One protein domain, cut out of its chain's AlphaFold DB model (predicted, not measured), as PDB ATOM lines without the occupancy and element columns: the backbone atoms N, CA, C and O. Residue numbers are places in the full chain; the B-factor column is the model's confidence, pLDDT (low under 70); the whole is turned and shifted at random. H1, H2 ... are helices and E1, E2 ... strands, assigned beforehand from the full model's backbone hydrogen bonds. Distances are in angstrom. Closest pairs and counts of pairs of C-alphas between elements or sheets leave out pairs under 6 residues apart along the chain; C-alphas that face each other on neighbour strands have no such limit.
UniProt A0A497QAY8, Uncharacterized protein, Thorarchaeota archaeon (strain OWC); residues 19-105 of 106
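Overview. This is residues 19 to 105 of the 106 residues of an uncharacterized protein of Thorarchaeota archaeon (strain OWC) (UniProt A0A497QAY8). Four short helices, crossed rather than side by side, make a cluster in which H1 packs on H3, H3 on H4 and H4 on H2, and two strands, E1 and E2, lie together over one side of it without pairing with each other. Loops make both ends of the longest axis, one near Asp 23 and the other near Asp 47. The 87 printed residues hold, along the chain, H1, H2, H3, E1, H4 and E2, a mixed class of helices and strands. Both strands pair with no named strand, but short pairings tie residues 19 to 20 and 94 to 95 to E2. The whole is compact, with a radius of gyration of the C-alphas of 12.6 A and spans of 39 by 27 by 23 A.

Arrangement. H3, residues 52 to 60, and H4, residues 82 to 90, are the longest helices; they touch, their closest C-alphas being those of Val 55 and Leu 83, 6.3 A apart, and are only just about perpendicular at 73 degrees. H1, residues 28 to 34, touches H3 at Leu 29 and Ala 59, the closest C-alphas, 5.0 A apart; they run opposite ways at a steep tilt of 36 degrees, only just past shallow. H2, residues 37 to 43, touches H4, with C-alphas 38 and 90 the closest at 6.1 A, and is about perpendicular to it at 80 degrees. H2 and H3 are close but not clearly touching, with the C-alphas of Ile 39 and Arg 52 the closest at 6.9 A. H1 and H4 are apart. The strands E1, residues 71 to 76, and E2, residues 99 to 104, are near each other. The closest C-alphas of E1 and H4, those of Leu 76 and Gly 84, are 4.8 A apart. Residues 19 to 20 pair antiparallel with residues 99 to 100 of E2, residues 94 to 95 with residues 100 to 101 of E2, and residues 26 to 27 with residues 65 to 66. In H1, H2, H3 and H4 every O i to N i+4 pair is within hydrogen-bond range.

Along the chain. H3 measures 12.0 A from first to last C-alpha and H4 12.2 A. H1 begins at C-alpha 28, (-47.408, -11.435, -30.200), and is 10.0 A long; H2 is 9.8 A long. E1 spans 16.1 A from C-alpha 71, (-45.068, -14.929, -18.311). E2 spans 15.9 A and ends at C-alpha 104, (-34.897, -7.427, -17.611).

Size, cuts and confidence. The two C-alphas farthest apart, those of Asp 23 and Asp 47, are 39.9 A apart. The printed part runs from residue 19 to 105 and has no cut. The links H1 to H2 and E1 to H4 are tight, the other three are short, and no link is long. The mean pLDDT of the printed part is 92.1; residues 78 to 80 are under 70.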
ATOM      1  N   ARG A  19     -46.103 -10.502 -19.236       98.00
ATOM      2  CA  ARG A  19     -47.151 -11.235 -18.533       98.00
ATOM      3  C   ARG A  19     -48.484 -11.065 -19.243       98.00
ATOM      4  O   ARG A  19     -48.936  -9.937 -19.438       98.00
ATOM      5  N   ASN A  20     -49.143 -12.177 -19.536       98.38
ATOM      6  CA  ASN A  20     -50.549 -12.200 -19.916       98.38
ATOM      7  C   ASN A  20     -51.427 -12.076 -18.668       98.38
ATOM      8  O   ASN A  20     -51.216 -12.774 -17.680       98.38
ATOM      9  N   ARG A  21     -52.416 -11.190 -18.699       98.31
ATOM     10  CA  ARG A  21     -53.347 -10.920 -17.596       98.31
ATOM     11  C   ARG A  21     -54.755 -11.448 -17.867       98.31
ATOM     12  O   ARG A  21     -55.656 -11.180 -17.075       98.31
ATOM     13  N   THR A  22     -54.955 -12.143 -18.985       98.06
ATOM     14  CA  THR A  22     -56.247 -12.703 -19.383       98.06
ATOM     15  C   THR A  22     -56.314 -14.204 -19.123       98.06
ATOM     16  O   THR A  22     -55.304 -14.876 -18.905       98.06
ATOM     17  N   ASP A  23     -57.531 -14.743 -19.206       97.75
ATOM     18  CA  ASP A  23     -57.816 -16.177 -19.067       97.75
ATOM     19  C   ASP A  23     -57.721 -16.943 -20.402       97.75
ATOM     20  O   ASP A  23     -58.191 -18.074 -20.532       97.75
ATOM     21  N   THR A  24     -57.123 -16.325 -21.421       97.62
ATOM     22  CA  THR A  24     -56.966 -16.887 -22.766       97.62
ATOM     23  C   THR A  24     -55.524 -16.760 -23.223       97.62
ATOM     24  O   THR A  24     -54.841 -15.811 -22.856       97.62
ATOM     25  N   THR A  25     -55.048 -17.702 -24.037       98.00
ATOM     26  CA  THR A  25     -53.733 -17.576 -24.674       98.00
ATOM     27  C   THR A  25     -53.708 -16.338 -25.561       98.00
ATOM     28  O   THR A  25     -54.648 -16.096 -26.322       98.00
ATOM     29  N   LYS A  26     -52.618 -15.583 -25.469       98.00
ATOM     30  CA  LYS A  26     -52.370 -14.400 -26.284       98.00
ATOM     31  C   LYS A  26     -51.130 -14.596 -27.142       98.00
ATOM     32  O   LYS A  26     -50.204 -15.312 -26.764       98.00
ATOM     33  N   THR A  27     -51.137 -13.970 -28.305       97.25
ATOM     34  CA  THR A  27     -50.056 -14.008 -29.293       97.25
ATOM     35  C   THR A  27     -49.268 -12.706 -29.284       97.25
ATOM     36  O   THR A  27     -49.668 -11.722 -28.656       97.25
ATOM     37  N   LEU A  28     -48.158 -12.673 -30.021       94.81
ATOM     38  CA  LEU A  28     -47.408 -11.435 -30.200       94.81
ATOM     39  C   LEU A  28     -48.236 -10.410 -30.976       94.81
ATOM     40  O   LEU A  28     -48.231  -9.239 -30.627       94.81
ATOM     41  N   LEU A  29     -49.011 -10.849 -31.971       96.12
ATOM     42  CA  LEU A  29     -49.917  -9.970 -32.704       96.12
ATOM     43  C   LEU A  29     -50.922  -9.277 -31.770       96.12
ATOM     44  O   LEU A  29     -51.182  -8.087 -31.932       96.12
ATOM     45  N   ASP A  30     -51.463  -9.994 -30.781       97.62
ATOM     46  CA  ASP A  30     -52.358  -9.397 -29.782       97.62
ATOM     47  C   ASP A  30     -51.641  -8.322 -28.954       97.62
ATOM     48  O   ASP A  30     -52.196  -7.250 -28.724       97.62
ATOM     49  N   PHE A  31     -50.395  -8.590 -28.546       96.75
ATOM     50  CA  PHE A  31     -49.564  -7.627 -27.821       96.75
ATOM     51  C   PHE A  31     -49.302  -6.365 -28.648       96.75
ATOM     52  O   PHE A  31     -49.518  -5.254 -28.170       96.75
ATOM     53  N   ILE A  32     -48.912  -6.525 -29.911       95.69
ATOM     54  CA  ILE A  32     -48.617  -5.405 -30.809       95.69
ATOM     55  C   ILE A  32     -49.869  -4.589 -31.130       95.69
ATOM     56  O   ILE A  32     -49.792  -3.366 -31.186       95.69
ATOM     57  N   LYS A  33     -51.034  -5.228 -31.285       96.62
ATOM     58  CA  LYS A  33     -52.305  -4.520 -31.506       96.62
ATOM     59  C   LYS A  33     -52.721  -3.660 -30.313       96.62
ATOM     60  O   LYS A  33     -53.276  -2.589 -30.519       96.62
ATOM     61  N   GLU A  34     -52.448  -4.090 -29.080       97.12
ATOM     62  CA  GLU A  34     -52.680  -3.252 -27.890       97.12
ATOM     63  C   GLU A  34     -51.674  -2.100 -27.760       97.12
ATOM     64  O   GLU A  34     -51.915  -1.134 -27.032       97.12
ATOM     65  N   LEU A  35     -50.552  -2.195 -28.474       95.25
ATOM     66  CA  LEU A  35     -49.461  -1.230 -28.470       95.25
ATOM     67  C   LEU A  35     -49.289  -0.526 -29.822       95.25
ATOM     68  O   LEU A  35     -48.203  -0.038 -30.126       95.25
ATOM     69  N   ASP A  36     -50.346  -0.433 -30.628       95.12
ATOM     70  CA  ASP A  36     -50.283   0.136 -31.981       95.12
ATOM     71  C   ASP A  36     -49.780   1.592 -32.007       95.12
ATOM     72  O   ASP A  36     -49.073   1.997 -32.928       95.12
ATOM     73  N   HIS A  37     -50.053   2.356 -30.948       94.94
ATOM     74  CA  HIS A  37     -49.534   3.704 -30.721       94.94
ATOM     75  C   HIS A  37     -47.996   3.783 -30.689       94.94
ATOM     76  O   HIS A  37     -47.427   4.852 -30.914       94.94
ATOM     77  N   LEU A  38     -47.293   2.677 -30.416       94.19
ATOM     78  CA  LEU A  38     -45.830   2.631 -30.503       94.19
ATOM     79  C   LEU A  38     -45.344   2.726 -31.951       94.19
ATOM     80  O   LEU A  38     -44.285   3.303 -32.194       94.19
ATOM     81  N   ILE A  39     -46.140   2.245 -32.910       94.81
ATOM     82  CA  ILE A  39     -45.856   2.377 -34.343       94.81
ATOM     83  C   ILE A  39     -45.959   3.852 -34.751       94.81
ATOM     84  O   ILE A  39     -45.087   4.357 -35.455       94.81
ATOM     85  N   ASP A  40     -46.962   4.579 -34.247       94.94
ATOM     86  CA  ASP A  40     -47.070   6.027 -34.468       94.94
ATOM     87  C   ASP A  40     -45.877   6.773 -33.869       94.94
ATOM     88  O   ASP A  40     -45.227   7.562 -34.550       94.94
ATOM     89  N   LYS A  41     -45.524   6.458 -32.618       94.69
ATOM     90  CA  LYS A  41     -44.365   7.047 -31.933       94.69
ATOM     91  C   LYS A  41     -43.054   6.793 -32.683       94.69
ATOM     92  O   LYS A  41     -42.180   7.657 -32.685       94.69
ATOM     93  N   TYR A  42     -42.900   5.614 -33.284       94.00
ATOM     94  CA  TYR A  42     -41.757   5.295 -34.132       94.00
ATOM     95  C   TYR A  42     -41.771   6.137 -35.416       94.00
ATOM     96  O   TYR A  42     -40.769   6.777 -35.740       94.00
ATOM     97  N   ASN A  43     -42.914   6.207 -36.104       94.62
ATOM     98  CA  ASN A  43     -43.086   6.960 -37.348       94.62
ATOM     99  C   ASN A  43     -42.903   8.477 -37.174       94.62
ATOM    100  O   ASN A  43     -42.409   9.137 -38.080       94.62
ATOM    101  N   GLU A  44     -43.261   9.039 -36.019       95.38
ATOM    102  CA  GLU A  44     -43.046  10.461 -35.710       95.38
ATOM    103  C   GLU A  44     -41.560  10.834 -35.567       95.38
ATOM    104  O   GLU A  44     -41.200  12.005 -35.698       95.38
ATOM    105  N   ARG A  45     -40.700   9.858 -35.257       91.25
ATOM    106  CA  ARG A  45     -39.274  10.068 -34.953       91.25
ATOM    107  C   ARG A  45     -38.344   9.729 -36.109       91.25
ATOM    108  O   ARG A  45     -37.176  10.108 -36.056       91.25
ATOM    109  N   ASN A  46     -38.843   9.013 -37.111       89.00
ATOM    110  CA  ASN A  46     -38.038   8.431 -38.173       89.00
ATOM    111  C   ASN A  46     -38.451   8.971 -39.545       89.00
ATOM    112  O   ASN A  46     -39.633   9.089 -39.854       89.00
ATOM    113  N   ASP A  47     -37.463   9.230 -40.404       90.44
ATOM    114  CA  ASP A  47     -37.689   9.722 -41.773       90.44
ATOM    115  C   ASP A  47     -38.302   8.656 -42.706       90.44
ATOM    116  O   ASP A  47     -38.780   8.969 -43.799       90.44
ATOM    117  N   TYR A  48     -38.292   7.392 -42.274       86.88
ATOM    118  CA  TYR A  48     -38.806   6.236 -43.004       86.88
ATOM    119  C   TYR A  48     -39.941   5.580 -42.207       86.88
ATOM    120  O   TYR A  48     -39.686   4.660 -41.425       86.88
ATOM    121  N   PRO A  49     -41.189   6.058 -42.366       91.88
ATOM    122  CA  PRO A  49     -42.319   5.497 -41.650       91.88
ATOM    123  C   PRO A  49     -42.654   4.093 -42.159       91.88
ATOM    124  O   PRO A  49     -42.499   3.781 -43.341       91.88
ATOM    125  N   VAL A  50     -43.166   3.270 -41.254       93.69
ATOM    126  CA  VAL A  50     -43.571   1.886 -41.501       93.69
ATOM    127  C   VAL A  50     -45.095   1.777 -41.512       93.69
ATOM    128  O   VAL A  50     -45.794   2.526 -40.817       93.69
ATOM    129  N   SER A  51     -45.623   0.842 -42.300       94.75
ATOM    130  CA  SER A  51     -47.048   0.505 -42.278       94.75
ATOM    131  C   SER A  51     -47.372  -0.347 -41.045       94.75
ATOM    132  O   SER A  51     -46.575  -1.177 -40.611       94.75
ATOM    133  N   ARG A  52     -48.576  -0.164 -40.485       94.62
ATOM    134  CA  ARG A  52     -49.088  -1.056 -39.435       94.62
ATOM    135  C   ARG A  52     -49.321  -2.464 -39.968       94.62
ATOM    136  O   ARG A  52     -49.076  -3.412 -39.236       94.62
ATOM    137  N   GLU A  53     -49.796  -2.593 -41.208       94.94
ATOM    138  CA  GLU A  53     -49.975  -3.891 -41.855       94.94
ATOM    139  C   GLU A  53     -48.652  -4.664 -41.903       94.94
ATOM    140  O   GLU A  53     -48.619  -5.791 -41.421       94.94
ATOM    141  N   ASP A  54     -47.557  -4.034 -42.342       92.12
ATOM    142  CA  ASP A  54     -46.233  -4.675 -42.386       92.12
ATOM    143  C   ASP A  54     -45.776  -5.146 -40.991       92.12
ATOM    144  O   ASP A  54     -45.251  -6.248 -40.825       92.12
ATOM    145  N   VAL A  55     -46.008  -4.326 -39.958       93.19
ATOM    146  CA  VAL A  55     -45.658  -4.664 -38.566       93.19
ATOM    147  C   VAL A  55     -46.524  -5.809 -38.029       93.19
ATOM    148  O   VAL A  55     -46.035  -6.670 -37.298       93.19
ATOM    149  N   TYR A  56     -47.811  -5.841 -38.375       94.50
ATOM    150  CA  TYR A  56     -48.718  -6.911 -37.969       94.50
ATOM    151  C   TYR A  56     -48.409  -8.228 -38.678       94.50
ATOM    152  O   TYR A  56     -48.455  -9.269 -38.026       94.50
ATOM    153  N   GLU A  57     -48.059  -8.193 -39.964       92.75
ATOM    154  CA  GLU A  57     -47.617  -9.377 -40.707       92.75
ATOM    155  C   GLU A  57     -46.324  -9.957 -40.111       92.75
ATOM    156  O   GLU A  57     -46.238 -11.168 -39.888       92.75
ATOM    157  N   ASP A  58     -45.352  -9.106 -39.754       90.12
ATOM    158  CA  ASP A  58     -44.132  -9.539 -39.055       90.12
ATOM    159  C   ASP A  58     -44.447 -10.150 -37.675       90.12
ATOM    160  O   ASP A  58     -43.896 -11.187 -37.302       90.12
ATOM    161  N   ALA A  59     -45.381  -9.563 -36.919       92.12
ATOM    162  CA  ALA A  59     -45.809 -10.101 -35.625       92.12
ATOM    163  C   ALA A  59     -46.548 -11.446 -35.748       92.12
ATOM    164  O   ALA A  59     -46.345 -12.338 -34.922       92.12
ATOM    165  N   GLU A  60     -47.408 -11.596 -36.758       91.62
ATOM    166  CA  GLU A  60     -48.188 -12.811 -37.016       91.62
ATOM    167  C   GLU A  60     -47.296 -13.983 -37.447       91.62
ATOM    168  O   GLU A  60     -47.538 -15.126 -37.056       91.62
ATOM    169  N   GLY A  61     -46.222 -13.702 -38.192       87.56
ATOM    170  CA  GLY A  61     -45.245 -14.706 -38.611       87.56
ATOM    171  C   GLY A  61     -44.421 -15.312 -37.467       87.56
ATOM    172  O   GLY A  61     -43.751 -16.331 -37.665       87.56
ATOM    173  N   ARG A  62     -44.456 -14.724 -36.264       87.12
ATOM    174  CA  ARG A  62     -43.653 -15.176 -35.123       87.12
ATOM    175  C   ARG A  62     -44.394 -16.201 -34.278       87.12
ATOM    176  O   ARG A  62     -45.499 -15.981 -33.789       87.12
ATOM    177  N   LEU A  63     -43.713 -17.314 -34.012       86.19
ATOM    178  CA  LEU A  63     -44.179 -18.373 -33.116       86.19
ATOM    179  C   LEU A  63     -43.975 -17.983 -31.643       86.19
ATOM    180  O   LEU A  63     -43.240 -18.642 -30.911       86.19
ATOM    181  N   TRP A  64     -44.617 -16.897 -31.220       92.75
ATOM    182  CA  TRP A  64     -44.614 -16.433 -29.838       92.75
ATOM    183  C   TRP A  64     -46.043 -16.359 -29.306       92.75
ATOM    184  O   TRP A  64     -46.930 -15.741 -29.903       92.75
ATOM    185  N   SER A  65     -46.262 -17.004 -28.167       95.00
ATOM    186  CA  SER A  65     -47.513 -16.951 -27.428       95.00
ATOM    187  C   SER A  65     -47.248 -17.081 -25.936       95.00
ATOM    188  O   SER A  65     -46.233 -17.632 -25.509       95.00
ATOM    189  N   VAL A  66     -48.175 -16.556 -25.147       96.75
ATOM    190  CA  VAL A  66     -48.133 -16.595 -23.689       96.75
ATOM    191  C   VAL A  66     -49.469 -17.118 -23.174       96.75
ATOM    192  O   VAL A  66     -50.544 -16.646 -23.570       96.75
ATOM    193  N   GLY A  67     -49.418 -18.155 -22.339       97.88
ATOM    194  CA  GLY A  67     -50.614 -18.777 -21.790       97.88
ATOM    195  C   GLY A  67     -51.364 -17.860 -20.817       97.88
ATOM    196  O   GLY A  67     -50.878 -16.787 -20.451       97.88
ATOM    197  N   PRO A  68     -52.581 -18.252 -20.411       98.19
ATOM    198  CA  PRO A  68     -53.382 -17.498 -19.452       98.19
ATOM    199  C   PRO A  68     -52.637 -17.254 -18.139       98.19
ATOM    200  O   PRO A  68     -52.200 -18.206 -17.498       98.19
ATOM    201  N   ASN A  69     -52.546 -16.000 -17.693       97.75
ATOM    202  CA  ASN A  69     -51.861 -15.626 -16.445       97.75
ATOM    203  C   ASN A  69     -50.366 -16.028 -16.362       97.75
ATOM    204  O   ASN A  69     -49.792 -16.018 -15.264       97.75
ATOM    205  N   GLU A  70     -49.744 -16.361 -17.498       97.88
ATOM    206  CA  GLU A  70     -48.338 -16.760 -17.609       97.88
ATOM    207  C   GLU A  70     -47.431 -15.591 -18.005       97.88
ATOM    208  O   GLU A  70     -47.881 -14.522 -18.423       97.88
ATOM    209  N   GLU A  71     -46.129 -15.823 -17.869       97.25
ATOM    210  CA  GLU A  71     -45.068 -14.929 -18.311       97.25
ATOM    211  C   GLU A  71     -44.279 -15.584 -19.439       97.25
ATOM    212  O   GLU A  71     -43.979 -16.777 -19.399       97.25
ATOM    213  N   ALA A  72     -43.938 -14.785 -20.440       94.75
ATOM    214  CA  ALA A  72     -43.102 -15.176 -21.553       94.75
ATOM    215  C   ALA A  72     -41.953 -14.184 -21.700       94.75
ATOM    216  O   ALA A  72     -42.098 -12.979 -21.483       94.75
ATOM    217  N   PHE A  73     -40.805 -14.717 -22.092       92.12
ATOM    218  CA  PHE A  73     -39.632 -13.924 -22.403       92.12
ATOM    219  C   PHE A  73     -39.725 -13.429 -23.848       92.12
ATOM    220  O   PHE A  73     -40.041 -14.207 -24.754       92.12
ATOM    221  N   LEU A  74     -39.460 -12.146 -24.065       90.56
ATOM    222  CA  LEU A  74     -39.332 -11.549 -25.388       90.56
ATOM    223  C   LEU A  74     -37.958 -10.894 -25.495       90.56
ATOM    224  O   LEU A  74     -37.670  -9.918 -24.806       90.56
ATOM    225  N   MET A  75     -37.120 -11.445 -26.368       87.62
ATOM    226  CA  MET A  75     -35.797 -10.910 -26.671       87.62
ATOM    227  C   MET A  75     -35.871 -10.116 -27.969       87.62
ATOM    228  O   MET A  75     -36.369 -10.624 -28.975       87.62
ATOM    229  N   LEU A  76     -35.389  -8.879 -27.934       83.69
ATOM    230  CA  LEU A  76     -35.394  -7.962 -29.063       83.69
ATOM    231  C   LEU A  76     -33.952  -7.657 -29.455       83.69
ATOM    232  O   LEU A  76     -33.120  -7.335 -28.604       83.69
ATOM    233  N   SER A  77     -33.669  -7.736 -30.750       72.75
ATOM    234  CA  SER A  77     -32.391  -7.317 -31.310       72.75
ATOM    235  C   SER A  77     -32.613  -6.170 -32.285       72.75
ATOM    236  O   SER A  77     -33.513  -6.201 -33.122       72.75
ATOM    237  N   TRP A  78     -31.750  -5.162 -32.191       67.94
ATOM    238  CA  TRP A  78     -31.728  -4.017 -33.106       67.94
ATOM    239  C   TRP A  78     -31.263  -4.418 -34.512       67.94
ATOM    240  O   TRP A  78     -31.394  -3.645 -35.454       67.94
ATOM    241  N   GLU A  79     -30.708  -5.624 -34.657       67.62
ATOM    242  CA  GLU A  79     -30.170  -6.149 -35.912       67.62
ATOM    243  C   GLU A  79     -31.066  -7.226 -36.548       67.62
ATOM    244  O   GLU A  79     -30.757  -7.686 -37.647       67.62
ATOM    245  N   SER A  80     -32.148  -7.662 -35.882       64.38
ATOM    246  CA  SER A  80     -32.926  -8.821 -36.337       64.38
ATOM    247  C   SER A  80     -34.037  -8.472 -37.319       64.38
ATOM    248  O   SER A  80     -34.126  -9.093 -38.376       64.38
ATOM    249  N   ASP A  81     -34.913  -7.528 -36.971       79.44
ATOM    250  CA  ASP A  81     -36.186  -7.345 -37.672       79.44
ATOM    251  C   ASP A  81     -36.910  -6.042 -37.287       79.44
ATOM    252  O   ASP A  81     -36.592  -5.387 -36.293       79.44
ATOM    253  N   LEU A  82     -37.893  -5.659 -38.111       84.81
ATOM    254  CA  LEU A  82     -38.631  -4.398 -38.009       84.81
ATOM    255  C   LEU A  82     -39.257  -4.198 -36.624       84.81
ATOM    256  O   LEU A  82     -39.101  -3.144 -36.011       84.81
ATOM    257  N   LEU A  83     -39.945  -5.218 -36.117       87.94
ATOM    258  CA  LEU A  83     -40.600  -5.152 -34.816       87.94
ATOM    259  C   LEU A  83     -39.595  -5.188 -33.656       87.94
ATOM    260  O   LEU A  83     -39.845  -4.546 -32.638       87.94
ATOM    261  N   GLY A  84     -38.435  -5.832 -33.820       86.94
ATOM    262  CA  GLY A  84     -37.311  -5.731 -32.891       86.94
ATOM    263  C   GLY A  84     -36.829  -4.292 -32.736       86.94
ATOM    264  O   GLY A  84     -36.734  -3.803 -31.611       86.94
ATOM    265  N   ILE A  85     -36.622  -3.592 -33.856       87.31
ATOM    266  CA  ILE A  85     -36.208  -2.181 -33.879       87.31
ATOM    267  C   ILE A  85     -37.279  -1.290 -33.243       87.31
ATOM    268  O   ILE A  85     -36.983  -0.539 -32.314       87.31
ATOM    269  N   ILE A  86     -38.535  -1.401 -33.693       90.25
ATOM    270  CA  ILE A  86     -39.637  -0.570 -33.186       90.25
ATOM    271  C   ILE A  86     -39.761  -0.729 -31.675       90.25
ATOM    272  O   ILE A  86     -39.789   0.266 -30.949       90.25
ATOM    273  N   LEU A  87     -39.826  -1.968 -31.182       90.31
ATOM    274  CA  LEU A  87     -39.991  -2.212 -29.756       90.31
ATOM    275  C   LEU A  87     -38.749  -1.797 -28.967       90.31
ATOM    276  O   LEU A  87     -38.903  -1.155 -27.937       90.31
ATOM    277  N   ALA A  88     -37.533  -2.070 -29.436       86.38
ATOM    278  CA  ALA A  88     -36.336  -1.673 -28.700       86.38
ATOM    279  C   ALA A  88     -36.187  -0.143 -28.570       86.38
ATOM    280  O   ALA A  88     -35.708   0.343 -27.547       86.38
ATOM    281  N   GLU A  89     -36.647   0.630 -29.560       85.81
ATOM    282  CA  GLU A  89     -36.617   2.097 -29.508       85.81
ATOM    283  C   GLU A  89     -37.772   2.726 -28.718       85.81
ATOM    284  O   GLU A  89     -37.661   3.853 -28.210       85.81
ATOM    285  N   THR A  90     -38.929   2.058 -28.671       89.62
ATOM    286  CA  THR A  90     -40.175   2.689 -28.212       89.62
ATOM    287  C   THR A  90     -40.785   2.068 -26.968       89.62
ATOM    288  O   THR A  90     -41.463   2.806 -26.234       89.62
ATOM    289  N   LEU A  91     -40.547   0.776 -26.733       90.19
ATOM    290  CA  LEU A  91     -41.042   0.027 -25.588       90.19
ATOM    291  C   LEU A  91     -40.216   0.423 -24.359       90.19
ATOM    292  O   LEU A  91     -38.993   0.396 -24.375       90.19
ATOM    293  N   GLY A  92     -40.900   0.859 -23.305       90.12
ATOM    294  CA  GLY A  92     -40.352   0.906 -21.946       90.12
ATOM    295  C   GLY A  92     -41.079  -0.123 -21.087       90.12
ATOM    296  O   GLY A  92     -41.841  -0.913 -21.624       90.12
ATOM    297  N   SER A  93     -40.937  -0.101 -19.763       94.56
ATOM    298  CA  SER A  93     -41.784  -0.927 -18.879       94.56
ATOM    299  C   SER A  93     -43.214  -0.373 -18.791       94.56
ATOM    300  O   SER A  93     -43.406   0.846 -18.816       94.56
ATOM    301  N   GLY A  94     -44.228  -1.234 -18.665       96.44
ATOM    302  CA  GLY A  94     -45.618  -0.776 -18.672       96.44
ATOM    303  C   GLY A  94     -46.681  -1.863 -18.533       96.44
ATOM    304  O   GLY A  94     -46.414  -3.012 -18.184       96.44
ATOM    305  N   SER A  95     -47.928  -1.467 -18.776       97.31
ATOM    306  CA  SER A  95     -49.077  -2.369 -18.821       97.31
ATOM    307  C   SER A  95     -50.145  -1.854 -19.774       97.31
ATOM    308  O   SER A  95     -50.349  -0.645 -19.871       97.31
ATOM    309  N   SER A  96     -50.866  -2.778 -20.395       96.88
ATOM    310  CA  SER A  96     -52.042  -2.551 -21.227       96.88
ATOM    311  C   SER A  96     -53.250  -3.280 -20.621       96.88
ATOM    312  O   SER A  96     -53.238  -3.660 -19.442       96.88
ATOM    313  N   GLU A  97     -54.311  -3.455 -21.411       96.69
ATOM    314  CA  GLU A  97     -55.504  -4.190 -21.000       96.69
ATOM    315  C   GLU A  97     -55.185  -5.665 -20.721       96.69
ATOM    316  O   GLU A  97     -55.452  -6.149 -19.617       96.69
ATOM    317  N   SER A  98     -54.558  -6.362 -21.677       97.88
ATOM    318  CA  SER A  98     -54.250  -7.791 -21.543       97.88
ATOM    319  C   SER A  98     -52.848  -8.072 -21.016       97.88
ATOM    320  O   SER A  98     -52.587  -9.209 -20.628       97.88
ATOM    321  N   PHE A  99     -51.939  -7.093 -20.986       98.19
ATOM    322  CA  PHE A  99     -50.528  -7.360 -20.701       98.19
ATOM    323  C   PHE A  99     -49.931  -6.464 -19.616       98.19
ATOM    324  O   PHE A  99     -50.389  -5.356 -19.341       98.19
ATOM    325  N   SER A 100     -48.862  -6.949 -18.996       98.06
ATOM    326  CA  SER A 100     -47.895  -6.122 -18.270       98.06
ATOM    327  C   SER A 100     -46.494  -6.589 -18.605       98.06
ATOM    328  O   SER A 100     -46.282  -7.788 -18.752       98.06
ATOM    329  N   TRP A 101     -45.541  -5.677 -18.709       97.44
ATOM    330  CA  TRP A 101     -44.182  -6.017 -19.091       97.44
ATOM    331  C   TRP A 101     -43.163  -5.129 -18.393       97.44
ATOM    332  O   TRP A 101     -43.443  -3.987 -18.018       97.44
ATOM    333  N   HIS A 102     -41.969  -5.669 -18.224       95.62
ATOM    334  CA  HIS A 102     -40.825  -4.921 -17.735       95.62
ATOM    335  C   HIS A 102     -39.555  -5.398 -18.420       95.62
ATOM    336  O   HIS A 102     -39.459  -6.554 -18.837       95.62
ATOM    337  N   GLU A 103     -38.615  -4.473 -18.550       92.25
ATOM    338  CA  GLU A 103     -37.271  -4.760 -19.035       92.25
ATOM    339  C   GLU A 103     -36.527  -5.611 -17.997       92.25
ATOM    340  O   GLU A 103     -36.698  -5.418 -16.789       92.25
ATOM    341  N   THR A 104     -35.730  -6.570 -18.459       87.38
ATOM    342  CA  THR A 104     -34.897  -7.427 -17.611       87.38
ATOM    343  C   THR A 104     -33.482  -7.495 -18.160       87.38
ATOM    344  O   THR A 104     -33.275  -7.461 -19.373       87.38
ATOM    345  N   ASP A 105     -32.520  -7.648 -17.255       80.25
ATOM    346  CA  ASP A 105     -31.146  -7.965 -17.625       80.25
ATOM    347  C   ASP A 105     -31.077  -9.386 -18.218       80.25
ATOM    348  O   ASP A 105     -31.810 -10.285 -17.779       80.25
TER     349      ASP A 105